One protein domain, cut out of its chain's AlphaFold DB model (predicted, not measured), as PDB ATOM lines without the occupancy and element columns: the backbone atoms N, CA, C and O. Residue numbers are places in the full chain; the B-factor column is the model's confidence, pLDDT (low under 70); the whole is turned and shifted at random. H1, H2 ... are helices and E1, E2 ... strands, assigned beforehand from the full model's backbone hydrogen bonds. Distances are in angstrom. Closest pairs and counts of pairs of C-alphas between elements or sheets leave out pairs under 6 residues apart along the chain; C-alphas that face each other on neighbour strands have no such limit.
ATOM      1  N   GLU A  35     -73.845   3.243  -8.565       94.75
ATOM      2  CA  GLU A  35     -75.230   3.066  -8.149       94.75
ATOM      3  C   GLU A  35     -75.698   4.228  -7.267       94.75
ATOM      4  O   GLU A  35     -76.785   4.773  -7.493       94.75
ATOM      5  N   ASP A  36     -74.861   4.665  -6.323       95.19
ATOM      6  CA  ASP A  36     -75.124   5.829  -5.476       95.19
ATOM      7  C   ASP A  36     -75.223   7.110  -6.306       95.19
ATOM      8  O   ASP A  36     -76.200   7.852  -6.182       95.19
ATOM      9  N   CYS A  37     -74.261   7.342  -7.207       95.88
ATOM     10  CA  CYS A  37     -74.268   8.493  -8.114       95.88
ATOM     11  C   CYS A  37     -75.544   8.533  -8.967       95.88
ATOM     12  O   CYS A  37     -76.189   9.577  -9.091       95.88
ATOM     13  N   MET A  38     -75.941   7.392  -9.538       97.19
ATOM     14  CA  MET A  38     -77.142   7.303 -10.367       97.19
ATOM     15  C   MET A  38     -78.417   7.513  -9.550       97.19
ATOM     16  O   MET A  38     -79.342   8.181 -10.014       97.19
ATOM     17  N   SER A  39     -78.467   6.995  -8.324       96.38
ATOM     18  CA  SER A  39     -79.613   7.174  -7.429       96.38
ATOM     19  C   SER A  39     -79.740   8.625  -6.959       96.38
ATOM     20  O   SER A  39     -80.839   9.182  -6.952       96.38
ATOM     21  N   VAL A  40     -78.618   9.288  -6.662       97.50
ATOM     22  CA  VAL A  40     -78.573  10.731  -6.386       97.50
ATOM     23  C   VAL A  40     -79.049  11.543  -7.592       97.50
ATOM     24  O   VAL A  40     -79.865  12.446  -7.423       97.50
ATOM     25  N   ALA A  41     -78.616  11.213  -8.811       97.81
ATOM     26  CA  ALA A  41     -79.059  11.913 -10.017       97.81
ATOM     27  C   ALA A  41     -80.584  11.821 -10.213       97.81
ATOM     28  O   ALA A  41     -81.241  12.836 -10.470       97.81
ATOM     29  N   ARG A  42     -81.173  10.630 -10.026       98.06
ATOM     30  CA  ARG A  42     -82.633  10.449 -10.090       98.06
ATOM     31  C   ARG A  42     -83.341  11.237  -8.987       98.06
ATOM     32  O   ARG A  42     -84.312  11.937  -9.272       98.06
ATOM     33  N   ARG A  43     -82.811  11.221  -7.760       98.12
ATOM     34  CA  ARG A  43     -83.358  11.998  -6.637       98.12
ATOM     35  C   ARG A  43     -83.357  13.501  -6.906       98.12
ATOM     36  O   ARG A  43     -84.371  14.160  -6.686       98.12
ATOM     37  N   LEU A  44     -82.244  14.049  -7.388       98.00
ATOM     38  CA  LEU A  44     -82.136  15.471  -7.727       98.00
ATOM     39  C   LEU A  44     -83.064  15.844  -8.889       98.00
ATOM     40  O   LEU A  44     -83.646  16.926  -8.878       98.00
ATOM     41  N   THR A  45     -83.273  14.938  -9.847       97.69
ATOM     42  CA  THR A  45     -84.242  15.133 -10.937       97.69
ATOM     43  C   THR A  45     -85.679  15.183 -10.407       97.69
ATOM     44  O   THR A  45     -86.434  16.088 -10.760       97.69
ATOM     45  N   TRP A  46     -86.049  14.267  -9.505       98.38
ATOM     46  CA  TRP A  46     -87.349  14.283  -8.822       98.38
ATOM     47  C   TRP A  46     -87.566  15.596  -8.055       98.38
ATOM     48  O   TRP A  46     -88.620  16.221  -8.182       98.38
ATOM     49  N   LEU A  47     -86.543  16.075  -7.335       98.06
ATOM     50  CA  LEU A  47     -86.586  17.366  -6.642       98.06
ATOM     51  C   LEU A  47     -86.704  18.547  -7.612       98.06
ATOM     52  O   LEU A  47     -87.431  19.491  -7.317       98.06
ATOM     53  N   ALA A  48     -86.032  18.513  -8.764       97.25
ATOM     54  CA  ALA A  48     -86.091  19.593  -9.747       97.25
ATOM     55  C   ALA A  48     -87.518  19.783 -10.283       97.25
ATOM     56  O   ALA A  48     -88.002  20.913 -10.333       97.25
ATOM     57  N   TYR A  49     -88.233  18.693 -10.573       98.00
ATOM     58  CA  TYR A  49     -89.649  18.748 -10.960       98.00
ATOM     59  C   TYR A  49     -90.588  19.236  -9.844       98.00
ATOM     60  O   TYR A  49     -91.695  19.682 -10.132       98.00
ATOM     61  N   GLY A  50     -90.159  19.184  -8.580       97.62
ATOM     62  CA  GLY A  50     -90.894  19.737  -7.439       97.62
ATOM     63  C   GLY A  50     -90.651  21.229  -7.175       97.62
ATOM     64  O   GLY A  50     -91.274  21.794  -6.279       97.62
ATOM     65  N   THR A  51     -89.740  21.886  -7.897       97.31
ATOM     66  CA  THR A  51     -89.421  23.318  -7.703       97.31
ATOM     67  C   THR A  51     -90.549  24.240  -8.172       97.31
ATOM     68  O   THR A  51     -91.464  23.823  -8.886       97.31
ATOM     69  N   VAL A  52     -90.519  25.503  -7.732       96.12
ATOM     70  CA  VAL A  52     -91.537  26.490  -8.120       96.12
ATOM     71  C   VAL A  52     -91.440  26.770  -9.618       96.12
ATOM     72  O   VAL A  52     -90.361  27.094 -10.108       96.12
ATOM     73  N   ASN A  53     -92.565  26.665 -10.329       95.12
ATOM     74  CA  ASN A  53     -92.666  26.869 -11.781       95.12
ATOM     75  C   ASN A  53     -91.841  25.876 -12.626       95.12
ATOM     76  O   ASN A  53     -91.482  26.181 -13.765       95.12
ATOM     77  N   ALA A  54     -91.548  24.683 -12.098       96.56
ATOM     78  CA  ALA A  54     -90.914  23.629 -12.883       96.56
ATOM     79  C   ALA A  54     -91.802  23.186 -14.064       96.56
ATOM     80  O   ALA A  54     -93.027  23.101 -13.921       96.56
ATOM     81  N   PRO A  55     -91.213  22.845 -15.225       95.56
ATOM     82  CA  PRO A  55     -91.965  22.245 -16.317       95.56
ATOM     83  C   PRO A  55     -92.513  20.879 -15.896       95.56
ATOM     84  O   PRO A  55     -91.878  20.144 -15.140       95.56
ATOM     85  N   ALA A  56     -93.675  20.499 -16.425       95.75
ATOM     86  CA  ALA A  56     -94.210  19.168 -16.174       95.75
ATOM     87  C   ALA A  56     -93.290  18.090 -16.795       95.75
ATOM     88  O   ALA A  56     -92.932  18.205 -17.972       95.75
ATOM     89  N   PRO A  57     -92.922  17.028 -16.053       96.69
ATOM     90  CA  PRO A  57     -92.223  15.888 -16.632       96.69
ATOM     91  C   PRO A  57     -93.106  15.184 -17.663       96.69
ATOM     92  O   PRO A  57     -94.329  15.100 -17.506       96.69
ATOM     93  N   ARG A  58     -92.471  14.598 -18.682       97.81
ATOM     94  CA  ARG A  58     -93.124  13.590 -19.526       97.81
ATOM     95  C   ARG A  58     -93.605  12.417 -18.662       97.81
ATOM     96  O   ARG A  58     -93.031  12.143 -17.608       97.81
ATOM     97  N   SER A  59     -94.651  11.724 -19.105       97.50
ATOM     98  CA  SER A  59     -95.297  10.655 -18.330       97.50
ATOM     99  C   SER A  59     -94.361   9.490 -17.996       97.50
ATOM    100  O   SER A  59     -94.401   8.983 -16.882       97.50
ATOM    101  N   ASP A  60     -93.483   9.104 -18.919       97.69
ATOM    102  CA  ASP A  60     -92.459   8.078 -18.709       97.69
ATOM    103  C   ASP A  60     -91.476   8.460 -17.593       97.69
ATOM    104  O   ASP A  60     -91.237   7.671 -16.679       97.69
ATOM    105  N   ILE A  61     -90.971   9.694 -17.625       97.69
ATOM    106  CA  ILE A  61     -90.063  10.233 -16.605       97.69
ATOM    107  C   ILE A  61     -90.773  10.340 -15.253       97.69
ATOM    108  O   ILE A  61     -90.220   9.927 -14.236       97.69
ATOM    109  N   ARG A  62     -92.004  10.867 -15.238       97.94
ATOM    110  CA  ARG A  62     -92.816  10.970 -14.020       97.94
ATOM    111  C   ARG A  62     -92.981   9.606 -13.365       97.94
ATOM    112  O   ARG A  62     -92.638   9.460 -12.199       97.94
ATOM    113  N   ASN A  63     -93.465   8.624 -14.121       98.19
ATOM    114  CA  ASN A  63     -93.753   7.293 -13.600       98.19
ATOM    115  C   ASN A  63     -92.492   6.632 -13.034       98.19
ATOM    116  O   ASN A  63     -92.545   6.044 -11.959       98.19
ATOM    117  N   ALA A  64     -91.352   6.765 -13.724       97.81
ATOM    118  CA  ALA A  64     -90.085   6.212 -13.257       97.81
ATOM    119  C   ALA A  64     -89.622   6.844 -11.933       97.81
ATOM    120  O   ALA A  64     -89.231   6.131 -11.013       97.81
ATOM    121  N   LEU A  65     -89.691   8.174 -11.816       98.06
ATOM    122  CA  LEU A  65     -89.254   8.883 -10.612       98.06
ATOM    123  C   LEU A  65     -90.225   8.693  -9.437       98.06
ATOM    124  O   LEU A  65     -89.788   8.546  -8.297       98.06
ATOM    125  N   GLU A  66     -91.534   8.693  -9.697       98.12
ATOM    126  CA  GLU A  66     -92.559   8.526  -8.660       98.12
ATOM    127  C   GLU A  66     -92.635   7.088  -8.134       98.12
ATOM    128  O   GLU A  66     -92.946   6.896  -6.959       98.12
ATOM    129  N   ALA A  67     -92.282   6.088  -8.950       97.69
ATOM    130  CA  ALA A  67     -92.142   4.707  -8.492       97.69
ATOM    131  C   ALA A  67     -91.020   4.537  -7.448       97.69
ATOM    132  O   ALA A  67     -91.123   3.669  -6.585       97.69
ATOM    133  N   GLU A  68     -89.962   5.355  -7.511       96.62
ATOM    134  CA  GLU A  68     -88.809   5.271  -6.602       96.62
ATOM    135  C   GLU A  68     -88.950   6.187  -5.377       96.62
ATOM    136  O   GLU A  68     -88.616   5.789  -4.262       96.62
ATOM    137  N   PHE A  69     -89.452   7.414  -5.554       97.12
ATOM    138  CA  PHE A  69     -89.435   8.446  -4.506       97.12
ATOM    139  C   PHE A  69     -90.820   8.906  -4.034       97.12
ATOM    140  O   PHE A  69     -90.910   9.797  -3.184       97.12
ATOM    141  N   GLY A  70     -91.894   8.317  -4.564       97.56
ATOM    142  CA  GLY A  70     -93.268   8.745  -4.320       97.56
ATOM    143  C   GLY A  70     -93.687   9.955  -5.169       97.56
ATOM    144  O   GLY A  70     -92.902  10.460  -5.976       97.56
ATOM    145  N   PRO A  71     -94.933  10.443  -5.009       97.81
ATOM    146  CA  PRO A  71     -95.499  11.477  -5.875       97.81
ATOM    147  C   PRO A  71     -94.679  12.769  -5.864       97.81
ATOM    148  O   PRO A  71     -94.374  13.294  -4.786       97.81
ATOM    149  N   ILE A  72     -94.370  13.319  -7.045       97.56
ATOM    150  CA  ILE A  72     -93.677  14.609  -7.159       97.56
ATOM    151  C   ILE A  72     -94.577  15.696  -6.563       97.56
ATOM    152  O   ILE A  72     -95.690  15.934  -7.033       97.56
ATOM    153  N   GLN A  73     -94.078  16.380  -5.536       94.81
ATOM    154  CA  GLN A  73     -94.782  17.480  -4.882       94.81
ATOM    155  C   GLN A  73     -94.483  18.794  -5.617       94.81
ATOM    156  O   GLN A  73     -93.432  19.403  -5.411       94.81
ATOM    157  N   THR A  74     -95.389  19.226  -6.494       95.00
ATOM    158  CA  THR A  74     -95.238  20.461  -7.284       95.00
ATOM    159  C   THR A  74     -95.086  21.695  -6.387       95.00
ATOM    160  O   THR A  74     -95.831  21.858  -5.421       95.00
ATOM    161  N   ASN A  75     -94.168  22.605  -6.738       95.38
ATOM    162  CA  ASN A  75     -93.891  23.854  -6.013       95.38
ATOM    163  C   ASN A  75     -93.499  23.672  -4.528       95.38
ATOM    164  O   ASN A  75     -93.712  24.580  -3.718       95.38
ATOM    165  N   ASN A  76     -92.943  22.514  -4.161       96.19
ATOM    166  CA  ASN A  76     -92.631  22.145  -2.781       96.19
ATOM    167  C   ASN A  76     -91.132  21.948  -2.500       96.19
ATOM    168  O   ASN A  76     -90.744  21.809  -1.342       96.19
ATOM    169  N   THR A  77     -90.271  21.929  -3.518       97.56
ATOM    170  CA  THR A  77     -88.828  21.791  -3.290       97.56
ATOM    171  C   THR A  77     -88.274  23.032  -2.598       97.56
ATOM    172  O   THR A  77     -88.431  24.161  -3.073       97.56
ATOM    173  N   VAL A  78     -87.595  22.805  -1.477       97.69
ATOM    174  CA  VAL A  78     -86.989  23.840  -0.639       97.69
ATOM    175  C   VAL A  78     -85.477  23.677  -0.549       97.69
ATOM    176  O   VAL A  78     -84.943  22.584  -0.746       97.69
ATOM    177  N   CYS A  79     -84.789  24.759  -0.196       97.44
ATOM    178  CA  CYS A  79     -83.395  24.738   0.209       97.44
ATOM    179  C   CYS A  79     -83.216  23.810   1.411       97.44
ATOM    180  O   CYS A  79     -83.909  23.937   2.423       97.44
ATOM    181  N   LEU A  80     -82.243  22.906   1.315       97.31
ATOM    182  CA  LEU A  80     -81.954  21.912   2.346       97.31
ATOM    183  C   LEU A  80     -81.596  22.544   3.705       97.31
ATOM    184  O   LEU A  80     -81.833  21.931   4.741       97.31
ATOM    185  N   ILE A  81     -81.077  23.777   3.691       97.94
ATOM    186  CA  ILE A  81     -80.612  24.508   4.874       97.94
ATOM    187  C   ILE A  81     -81.627  25.561   5.344       97.94
ATOM    188  O   ILE A  81     -82.100  25.478   6.473       97.94
ATOM    189  N   CYS A  82     -81.981  26.557   4.522       97.06
ATOM    190  CA  CYS A  82     -82.871  27.647   4.965       97.06
ATOM    191  C   CYS A  82     -84.366  27.324   4.849       97.06
ATOM    192  O   CYS A  82     -85.186  28.076   5.362       97.06
ATOM    193  N   ARG A  83     -84.731  26.215   4.190       97.12
ATOM    194  CA  ARG A  83     -86.121  25.764   3.983       97.12
ATOM    195  C   ARG A  83     -86.999  26.693   3.137       97.12
ATOM    196  O   ARG A  83     -88.183  26.420   2.969       97.12
ATOM    197  N   GLU A  84     -86.431  27.734   2.539       97.00
ATOM    198  CA  GLU A  84     -87.121  28.551   1.538       97.00
ATOM    199  C   GLU A  84     -87.329  27.776   0.233       97.00
ATOM    200  O   GLU A  84     -86.522  26.918  -0.125       97.00
ATOM    201  N   ARG A  85     -88.407  28.086  -0.494       96.88
ATOM    202  CA  ARG A  85     -88.716  27.446  -1.778       96.88
ATOM    203  C   ARG A  85     -87.687  27.809  -2.843       96.88
ATOM    204  O   ARG A  85     -87.306  28.967  -2.965       96.88
ATOM    205  N   ILE A  86     -87.309  26.824  -3.653       95.50
ATOM    206  CA  ILE A  86     -86.397  27.019  -4.781       95.50
ATOM    207  C   ILE A  86     -87.216  27.206  -6.062       95.50
ATOM    208  O   ILE A  86     -88.023  26.326  -6.389       95.50
ATOM    209  N   PRO A  87     -87.026  28.310  -6.803       94.69
ATOM    210  CA  PRO A  87     -87.638  28.483  -8.109       94.69
ATOM    211  C   PRO A  87     -86.832  27.778  -9.201       94.69
ATOM    212  O   PRO A  87     -85.602  27.729  -9.157       94.69
ATOM    213  N   PHE A  88     -87.521  27.236 -10.207       93.94
ATOM    214  CA  PHE A  88     -86.889  26.530 -11.325       93.94
ATOM    215  C   PHE A  88     -85.955  27.440 -12.142       93.94
ATOM    216  O   PHE A  88     -84.940  26.998 -12.674       93.94
ATOM    217  N   GLU A  89     -86.242  28.738 -12.199       91.31
ATOM    218  CA  GLU A  89     -85.374  29.723 -12.855       91.31
ATOM    219  C   GLU A  89     -83.995  29.868 -12.192       91.31
ATOM    220  O   GLU A  89     -83.034  30.201 -12.879       91.31
ATOM    221  N   ALA A  90     -83.842  29.512 -10.910       89.06
ATOM    222  CA  ALA A  90     -82.540  29.553 -10.237       89.06
ATOM    223  C   ALA A  90     -81.516  28.577 -10.856       89.06
ATOM    224  O   ALA A  90     -80.307  28.752 -10.679       89.06
ATOM    225  N   PHE A  91     -81.972  27.573 -11.617       87.44
ATOM    226  CA  PHE A  91     -81.097  26.691 -12.395       87.44
ATOM    227  C   PHE A  91     -80.504  27.380 -13.634       87.44
ATOM    228  O   PHE A  91     -79.448  26.957 -14.105       87.44
ATOM    229  N   ALA A  92     -81.130  28.440 -14.158       80.00
ATOM    230  CA  ALA A  92     -80.593  29.195 -15.293       80.00
ATOM    231  C   ALA A  92     -79.304  29.942 -14.907       80.00
ATOM    232  O   ALA A  92     -78.333  29.943 -15.667       80.00
ATOM    233  N   ASP A  93     -79.249  30.464 -13.680       69.00
ATOM    234  CA  ASP A  93     -78.081  31.163 -13.127       69.00
ATOM    235  C   ASP A  93     -76.953  30.212 -12.692       69.00
ATOM    236  O   ASP A  93     -75.847  30.647 -12.360       69.00
ATOM    237  N   ALA A  94     -77.189  28.893 -12.718       64.31
ATOM    238  CA  ALA A  94     -76.191  27.886 -12.359       64.31
ATOM    239  C   ALA A  94     -75.050  27.749 -13.390       64.31
ATOM    240  O   ALA A  94     -74.050  27.068 -13.140       64.31
ATOM    241  N   GLN A  95     -75.141  28.425 -14.538       59.16
ATOM    242  CA  GLN A  95     -74.102  28.406 -15.561       59.16
ATOM    243  C   GLN A  95     -72.961  29.380 -15.209       59.16
ATOM    244  O   GLN A  95     -73.011  30.563 -15.522       59.16
ATOM    245  N   ARG A  96     -71.872  28.843 -14.634       53.31
ATOM    246  CA  ARG A  96     -70.539  29.477 -14.451       53.31
ATOM    247  C   ARG A  96     -70.399  30.438 -13.267       53.31
ATOM    248  O   ARG A  96     -70.624  31.639 -13.366       53.31
ATOM    249  N   GLY A  97     -69.883  29.916 -12.152       57.97
ATOM    250  CA  GLY A  97     -69.234  30.705 -11.093       57.97
ATOM    251  C   GLY A  97     -70.135  31.641 -10.279       57.97
ATOM    252  O   GLY A  97     -69.686  32.138  -9.248       57.97
ATOM    253  N   LYS A  98     -71.400  31.826 -10.675       65.31
ATOM    254  CA  LYS A  98     -72.425  32.662 -10.028       65.31
ATOM    255  C   LYS A  98     -73.692  31.884  -9.660       65.31
ATOM    256  O   LYS A  98     -74.728  32.494  -9.442       65.31
ATOM    257  N   ALA A  99     -73.597  30.555  -9.576       76.44
ATOM    258  CA  ALA A  99     -74.748  29.705  -9.304       76.44
ATOM    259  C   ALA A  99     -75.514  30.174  -8.060       76.44
ATOM    260  O   ALA A  99     -74.929  30.288  -6.980       76.44
ATOM    261  N   ALA A 100     -76.806  30.462  -8.235       86.19
ATOM    262  CA  ALA A 100     -77.706  30.822  -7.143       86.19
ATOM    263  C   ALA A 100     -77.991  29.609  -6.242       86.19
ATOM    264  O   ALA A 100     -78.140  29.749  -5.026       86.19
ATOM    265  N   ILE A 101     -77.997  28.413  -6.839       92.06
ATOM    266  CA  ILE A 101     -78.217  27.133  -6.166       92.06
ATOM    267  C   ILE A 101     -77.124  26.116  -6.496       92.06
ATOM    268  O   ILE A 101     -76.529  26.139  -7.572       92.06
ATOM    269  N   GLU A 102     -76.885  25.201  -5.567       92.94
ATOM    270  CA  GLU A 102     -75.924  24.106  -5.671       92.94
ATOM    271  C   GLU A 102     -76.555  22.803  -5.166       92.94
ATOM    272  O   GLU A 102     -77.538  22.810  -4.418       92.94
ATOM    273  N   THR A 103     -75.973  21.665  -5.550       94.88
ATOM    274  CA  THR A 103     -76.242  20.401  -4.859       94.88
ATOM    275  C   THR A 103     -75.618  20.450  -3.468       94.88
ATOM    276  O   THR A 103     -74.433  20.752  -3.322       94.88
ATOM    277  N   ALA A 104     -76.410  20.113  -2.455       95.69
ATOM    278  CA  ALA A 104     -76.010  20.095  -1.056       95.69
ATOM    279  C   ALA A 104     -76.195  18.708  -0.438       95.69
ATOM    280  O   ALA A 104     -76.956  17.879  -0.943       95.69
ATOM    281  N   HIS A 105     -75.498  18.488   0.676       97.25
ATOM    282  CA  HIS A 105     -75.540  17.258   1.456       97.25
ATOM    283  C   HIS A 105     -75.920  17.596   2.899       97.25
ATOM    284  O   HIS A 105     -75.276  18.438   3.519       97.25
ATOM    285  N   ALA A 106     -76.946  16.944   3.446       95.75
ATOM    286  CA  ALA A 106     -77.392  17.189   4.816       95.75
ATOM    287  C   ALA A 106     -76.323  16.769   5.838       95.75
ATOM    288  O   ALA A 106     -76.084  17.459   6.824       95.75
ATOM    289  N   SER A 107     -75.646  15.660   5.564       94.81
ATOM    290  CA  SER A 107     -74.465  15.176   6.270       94.81
ATOM    291  C   SER A 107     -73.268  15.128   5.314       94.81
ATOM    292  O   SER A 107     -73.400  14.603   4.203       94.81
ATOM    293  N   PRO A 108     -72.090  15.636   5.706       90.69
ATOM    294  CA  PRO A 108     -70.889  15.576   4.880       90.69
ATOM    295  C   PRO A 108     -70.519  14.138   4.498       90.69
ATOM    296  O   PRO A 108     -70.721  13.208   5.277       90.69
ATOM    297  N   ARG A 109     -69.909  13.969   3.317       87.94
ATOM    298  CA  ARG A 109     -69.302  12.702   2.848       87.94
ATOM    299  C   ARG A 109     -70.268  11.513   2.713       87.94
ATOM    300  O   ARG A 109     -69.822  10.377   2.608       87.94
ATOM    301  N   GLN A 110     -71.577  11.757   2.684       91.75
ATOM    302  CA  GLN A 110     -72.586  10.730   2.419       91.75
ATOM    303  C   GLN A 110     -73.283  11.019   1.088       91.75
ATOM    304  O   GLN A 110     -73.981  12.022   0.958       91.75
ATOM    305  N   HIS A 111     -73.114  10.153   0.092       94.50
ATOM    306  CA  HIS A 111     -73.667  10.369  -1.247       94.50
ATOM    307  C   HIS A 111     -74.817   9.400  -1.523       94.50
ATOM    308  O   HIS A 111     -74.609   8.331  -2.073       94.50
ATOM    309  N   ASN A 112     -76.033   9.739  -1.089       95.44
ATOM    310  CA  ASN A 112     -77.218   8.899  -1.285       95.44
ATOM    311  C   ASN A 112     -78.505   9.749  -1.376       95.44
ATOM    312  O   ASN A 112     -78.500  10.905  -0.940       95.44
ATOM    313  N   PRO A 113     -79.624   9.199  -1.891       94.75
ATOM    314  CA  PRO A 113     -80.877   9.939  -2.084       94.75
ATOM    315  C   PRO A 113     -81.481  10.588  -0.829       94.75
ATOM    316  O   PRO A 113     -82.158  11.611  -0.936       94.75
ATOM    317  N   GLY A 114     -81.261  10.007   0.354       94.75
ATOM    318  CA  GLY A 114     -81.787  10.534   1.617       94.75
ATOM    319  C   GLY A 114     -81.010  11.740   2.144       94.75
ATOM    320  O   GLY A 114     -81.528  12.493   2.963       94.75
ATOM    321  N   ASN A 115     -79.784  11.939   1.659       96.81
ATOM    322  CA  ASN A 115     -78.871  12.955   2.161       96.81
ATOM    323  C   ASN A 115     -78.706  14.160   1.222       96.81
ATOM    324  O   ASN A 115     -78.207  15.201   1.642       96.81
ATOM    325  N   VAL A 116     -79.094  14.035  -0.049       97.25
ATOM    326  CA  VAL A 116     -78.882  15.068  -1.073       97.25
ATOM    327  C   VAL A 116     -80.100  15.965  -1.275       97.25
ATOM    328  O   VAL A 116     -81.250  15.534  -1.178       97.25
ATOM    329  N   GLY A 117     -79.840  17.216  -1.642       97.38
ATOM    330  CA  GLY A 117     -80.864  18.163  -2.064       97.38
ATOM    331  C   GLY A 117     -80.274  19.356  -2.803       97.38
ATOM    332  O   GLY A 117     -79.088  19.372  -3.138       97.38
ATOM    333  N   PHE A 118     -81.102  20.369  -3.041       97.12
ATOM    334  CA  PHE A 118     -80.641  21.666  -3.525       97.12
ATOM    335  C   PHE A 118     -80.516  22.646  -2.365       97.12
ATOM    336  O   PHE A 118     -81.286  22.596  -1.403       97.12
ATOM    337  N   ALA A 119     -79.562  23.561  -2.460       96.44
ATOM    338  CA  ALA A 119     -79.403  24.646  -1.511       96.44
ATOM    339  C   ALA A 119     -79.037  25.938  -2.221       96.44
ATOM    340  O   ALA A 119     -78.339  25.913  -3.231       96.44
ATOM    341  N   HIS A 120     -79.432  27.071  -1.643       95.00
ATOM    342  CA  HIS A 120     -78.833  28.343  -2.016       95.00
ATOM    343  C   HIS A 120     -77.333  28.285  -1.752       95.00
ATOM    344  O   HIS A 120     -76.898  27.848  -0.683       95.00
ATOM    345  N   ARG A 121     -76.541  28.774  -2.701       92.50
ATOM    346  CA  ARG A 121     -75.085  28.824  -2.570       92.50
ATOM    347  C   ARG A 121     -74.587  29.440  -1.252       92.50
ATOM    348  O   ARG A 121     -73.748  28.806  -0.614       92.50
ATOM    349  N   PRO A 122     -75.074  30.611  -0.783       94.25
ATOM    350  CA  PRO A 122     -74.634  31.148   0.506       94.25
ATOM    351  C   PRO A 122     -74.949  30.208   1.674       94.25
ATOM    352  O   PRO A 122     -74.134  30.080   2.581       94.25
ATOM    353  N   CYS A 123     -76.081  29.501   1.637       96.19
ATOM    354  CA  CYS A 123     -76.429  28.531   2.672       96.19
ATOM    355  C   CYS A 123     -75.507  27.305   2.644       96.19
ATOM    356  O   CYS A 123     -75.075  26.851   3.697       96.19
ATOM    357  N   ASN A 124     -75.189  26.794   1.450       95.38
ATOM    358  CA  ASN A 124     -74.304  25.641   1.274       95.38
ATOM    359  C   ASN A 124     -72.875  25.952   1.755       95.38
ATOM    360  O   ASN A 124     -72.257  25.160   2.458       95.38
ATOM    361  N   ILE A 125     -72.374  27.154   1.442       94.38
ATOM    362  CA  ILE A 125     -71.077  27.640   1.937       94.38
ATOM    363  C   ILE A 125     -71.106  27.810   3.460       94.38
ATOM    364  O   ILE A 125     -70.154  27.412   4.127       94.38
ATOM    365  N   ALA A 126     -72.180  28.390   4.007       96.50
ATOM    366  CA  ALA A 126     -72.313  28.607   5.444       96.50
ATOM    367  C   ALA A 126     -72.348  27.291   6.234       96.50
ATOM    368  O   ALA A 126     -71.740  27.219   7.300       96.50
ATOM    369  N   GLN A 127     -73.004  26.252   5.703       97.19
ATOM    370  CA  GLN A 127     -73.016  24.918   6.308       97.19
ATOM    371  C   GLN A 127     -71.595  24.349   6.465       97.19
ATOM    372  O   GLN A 127     -71.273  23.755   7.499       97.19
ATOM    373  N   GLY A 128     -70.735  24.550   5.463       93.81
ATOM    374  CA  GLY A 128     -69.341  24.121   5.497       93.81
ATOM    375  C   GLY A 128     -69.196  22.602   5.619       93.81
ATOM    376  O   GLY A 128     -69.744  21.843   4.822       93.81
ATOM    377  N   ASP A 129     -68.430  22.155   6.610       93.94
ATOM    378  CA  ASP A 129     -68.165  20.742   6.899       93.94
ATOM    379  C   ASP A 129     -69.098  20.149   7.967       93.94
ATOM    380  O   ASP A 129     -68.873  19.029   8.428       93.94
ATOM    381  N   LYS A 130     -70.141  20.879   8.379       95.62
ATOM    382  CA  LYS A 130     -71.090  20.433   9.405       95.62
ATOM    383  C   LYS A 130     -72.239  19.634   8.792       95.62
ATOM    384  O   LYS A 130     -72.701  19.909   7.684       95.62
ATOM    385  N   GLY A 131     -72.755  18.672   9.555       96.38
ATOM    386  CA  GLY A 131     -74.110  18.163   9.324       96.38
ATOM    387  C   GLY A 131     -75.157  19.230   9.661       96.38
ATOM    388  O   GLY A 131     -74.853  20.153  10.416       96.38
ATOM    389  N   LEU A 132     -76.378  19.109   9.132       96.69
ATOM    390  CA  LEU A 132     -77.447  20.089   9.371       96.69
ATOM    391  C   LEU A 132     -77.717  20.321  10.858       96.69
ATOM    392  O   LEU A 132     -77.774  21.473  11.274       96.69
ATOM    393  N   ASP A 133     -77.822  19.258  11.656       96.00
ATOM    394  CA  ASP A 133     -78.099  19.380  13.093       96.00
ATOM    395  C   ASP A 133     -76.995  20.180  13.792       96.00
ATOM    396  O   ASP A 133     -77.263  21.203  14.417       96.00
ATOM    397  N   GLY A 134     -75.730  19.808  13.563       97.19
ATOM    398  CA  GLY A 134     -74.583  20.541  14.102       97.19
ATOM    399  C   GLY A 134     -74.464  21.976  13.568       97.19
ATOM    400  O   GLY A 134     -73.957  22.856  14.262       97.19
ATOM    401  N   PHE A 135     -74.933  22.246  12.346       98.06
ATOM    402  CA  PHE A 135     -74.992  23.599  11.795       98.06
ATOM    403  C   PHE A 135     -76.063  24.450  12.492       98.06
ATOM    404  O   PHE A 135     -75.789  25.591  12.863       98.06
ATOM    405  N   TYR A 136     -77.256  23.901  12.728       97.94
ATOM    406  CA  TYR A 136     -78.326  24.609  13.429       97.94
ATOM    407  C   TYR A 136     -78.020  24.810  14.917       97.94
ATOM    408  O   TYR A 136     -78.273  25.894  15.441       97.94
ATOM    409  N   GLU A 137     -77.417  23.824  15.584       98.12
ATOM    410  CA  GLU A 137     -76.921  23.966  16.958       98.12
ATOM    411  C   GLU A 137     -75.886  25.090  17.063       98.12
ATOM    412  O   GLU A 137     -75.951  25.922  17.969       98.12
ATOM    413  N   TRP A 138     -74.964  25.164  16.101       97.62
ATOM    414  CA  TRP A 138     -73.965  26.229  16.036       97.62
ATOM    415  C   TRP A 138     -74.601  27.616  15.858       97.62
ATOM    416  O   TRP A 138     -74.224  28.556  16.562       97.62
ATOM    417  N   ILE A 139     -75.609  27.751  14.985       97.38
ATOM    418  CA  ILE A 139     -76.378  29.000  14.845       97.38
ATOM    419  C   ILE A 139     -77.060  29.364  16.169       97.38
ATOM    420  O   ILE A 139     -76.954  30.506  16.618       97.38
ATOM    421  N   ALA A 140     -77.733  28.408  16.813       97.94
ATOM    422  CA  ALA A 140     -78.442  28.639  18.070       97.94
ATOM    423  C   ALA A 140     -77.496  29.123  19.182       97.94
ATOM    424  O   ALA A 140     -77.826  30.058  19.911       97.94
ATOM    425  N   GLN A 141     -76.293  28.547  19.269       97.94
ATOM    426  CA  GLN A 141     -75.263  28.975  20.218       97.94
ATOM    427  C   GLN A 141     -74.779  30.403  19.945       97.94
ATOM    428  O   GLN A 141     -74.642  31.189  20.881       97.94
ATOM    429  N   ILE A 142     -74.554  30.772  18.679       97.06
ATOM    430  CA  ILE A 142     -74.177  32.147  18.318       97.06
ATOM    431  C   ILE A 142     -75.260  33.134  18.754       97.06
ATOM    432  O   ILE A 142     -74.944  34.143  19.384       97.06
ATOM    433  N   LEU A 143     -76.526  32.836  18.458       97.06
ATOM    434  CA  LEU A 143     -77.648  33.700  18.828       97.06
ATOM    435  C   LEU A 143     -77.766  33.848  20.351       97.06
ATOM    436  O   LEU A 143     -77.888  34.968  20.841       97.06
ATOM    437  N   ALA A 144     -77.649  32.749  21.101       96.75
ATOM    438  CA  ALA A 144     -77.676  32.780  22.562       96.75
ATOM    439  C   ALA A 144     -76.546  33.646  23.149       96.75
ATOM    440  O   ALA A 144     -76.782  34.443  24.057       96.75
ATOM    441  N   ASN A 145     -75.335  33.542  22.595       96.00
ATOM    442  CA  ASN A 145     -74.190  34.342  23.033       96.00
ATOM    443  C   ASN A 145     -74.391  35.840  22.762       96.00
ATOM    444  O   ASN A 145     -74.061  36.666  23.613       96.00
ATOM    445  N   VAL A 146     -74.945  36.197  21.598       95.56
ATOM    446  CA  VAL A 146     -75.250  37.594  21.250       95.56
ATOM    447  C   VAL A 146     -76.304  38.180  22.193       95.56
ATOM    448  O   VAL A 146     -76.144  39.306  22.658       95.56
ATOM    449  N   GLU A 147     -77.354  37.427  22.525       94.62
ATOM    450  CA  GLU A 147     -78.387  37.892  23.460       94.62
ATOM    451  C   GLU A 147     -77.858  38.033  24.897       94.62
ATOM    452  O   GLU A 147     -78.148  39.027  25.564       94.62
ATOM    453  N   ALA A 148     -76.998  37.119  25.356       92.12
ATOM    454  CA  ALA A 148     -76.341  37.238  26.660       92.12
ATOM    455  C   ALA A 148     -75.446  38.492  26.764       92.12
ATOM    456  O   ALA A 148     -75.383  39.134  27.816       92.12
ATOM    457  N   GLN A 149     -74.784  38.881  25.669       88.81
ATOM    458  CA  GLN A 149     -73.974  40.105  25.607       88.81
ATOM    459  C   GLN A 149     -74.829  41.380  25.595       88.81
ATOM    460  O   GLN A 149     -74.462  42.371  26.220       88.81
ATOM    461  N   LYS A 150     -75.992  41.366  24.933       84.19
ATOM    462  CA  LYS A 150     -76.936  42.495  24.991       84.19
ATOM    463  C   LYS A 150     -77.520  42.677  26.391       84.19
ATOM    464  O   LYS A 150     -77.638  43.807  26.849       84.19
ATOM    465  N   GLY A 151     -77.840  41.581  27.081       68.94
ATOM    466  CA  GLY A 151     -78.376  41.606  28.446       68.94
ATOM    467  C   GLY A 151     -77.375  42.029  29.530       68.94
ATOM    468  O   GLY A 151     -77.792  42.330  30.640       68.94
ATOM    469  N   THR A 152     -76.074  42.066  29.226       59.69
ATOM    470  CA  THR A 152     -75.013  42.545  30.136       59.69
ATOM    471  C   THR A 152     -74.591  43.993  29.867       59.69
ATOM    472  O   THR A 152     -73.814  44.552  30.637       59.69
ATOM    473  N   ALA A 153     -75.106  44.608  28.797       56.72
ATOM    474  CA  ALA A 153     -74.849  45.999  28.418       56.72
ATOM    475  C   ALA A 153     -75.998  46.965  28.794       56.72
ATOM    476  O   ALA A 153     -75.970  48.124  28.374       56.72
TER     477      ALA A 153
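What this domain is: This is residues 35 to 153 of the 154 residues of an uncharacterized protein of Salinibacterium sp. dk2585 (UniProt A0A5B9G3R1). A small two-stranded hairpin, E1 and E2, sits in the middle of a helical body, with H1 packed beside E2, and H3 and H4 beside E1. H2 packs on H1 at one end of the body, and H5 leads away at the other end as a long arm whose residues 139 to 151, with residues 152 and 153, stick out free. The printed part has 119 residues, with five named helices and two named strands in the order H1, H2, H3, E1, E2, H4, H5; the sheet is E1 - E2, antiparallel, and the class is mostly helix. The whole is loose, with a radius of gyration of the C-alphas of 16.9 A, and spans 63 by 28 by 28 A, the arm adding to its length: without the free stretch the body spans 43 by 28 by 23 A.

Where its parts are: E1 is residues 101 to 105, 12.8 A long, and E2 is residues 116 to 120, 13.3 A. H1, residues 35 to 49, begins at C-alpha 35 at (-75.230, 3.066, -8.149) and measures 21.5 A. H2 is residues 59 to 69, 15.2 A; H3 is residues 88 to 94, 10.8 A; H4 is residues 121 to 127, 9.9 A. H5, residues 132 to 151, is the longest helix at 28.8 A and ends at C-alpha 151 at (-78.376, 41.606, 28.446).

How they stand to each other: E1 and E2 form an antiparallel hairpin, their directions at 141 degrees; N 102 and O 119 are 2.8 A apart and N 117 and O 104 are 3.0 A apart, within hydrogen-bond range. The closest C-alphas of H1 and E2, Leu 44 and Gly 117, are 6.4 A apart. H3 comes closest to E1 at the C-alphas of Ala 90 and Ile 101, 6.4 A apart, and H4 at those of Arg 121 and Ile 101, 5.1 A. H1, with residues 42 to 46 alone, touches H2, closest at the C-alphas of Trp 46 and Leu 65, 6.0 A, at a steep tilt of 63 degrees, opposite ways. H4 and H5 are close but not clearly touching, about perpendicular at 81 degrees, with the C-alphas of Gln 127 and Phe 135 closest at 6.0 A. Among the pairs that are apart are H2 and H5, and H3 and H4. Every O i to N i+4 pair is within hydrogen-bond range in H1, H4 and H5; in H2 6 of 7 are, and in H3 0 of 3, beside 3 of 4 O i to N i+3 pairs.

The domain as a whole: The C-alphas farthest apart, those of Asp 60 and Ala 153, are 63.0 A apart. The printed part has no cut. The link from H2 to H3, residues 70 to 87, is long; those from E2 to H4 and from H4 to H5 are tight. The mean pLDDT of the printed part is 92.9, and residues 93 to 98 and 151 to 153 are under 70.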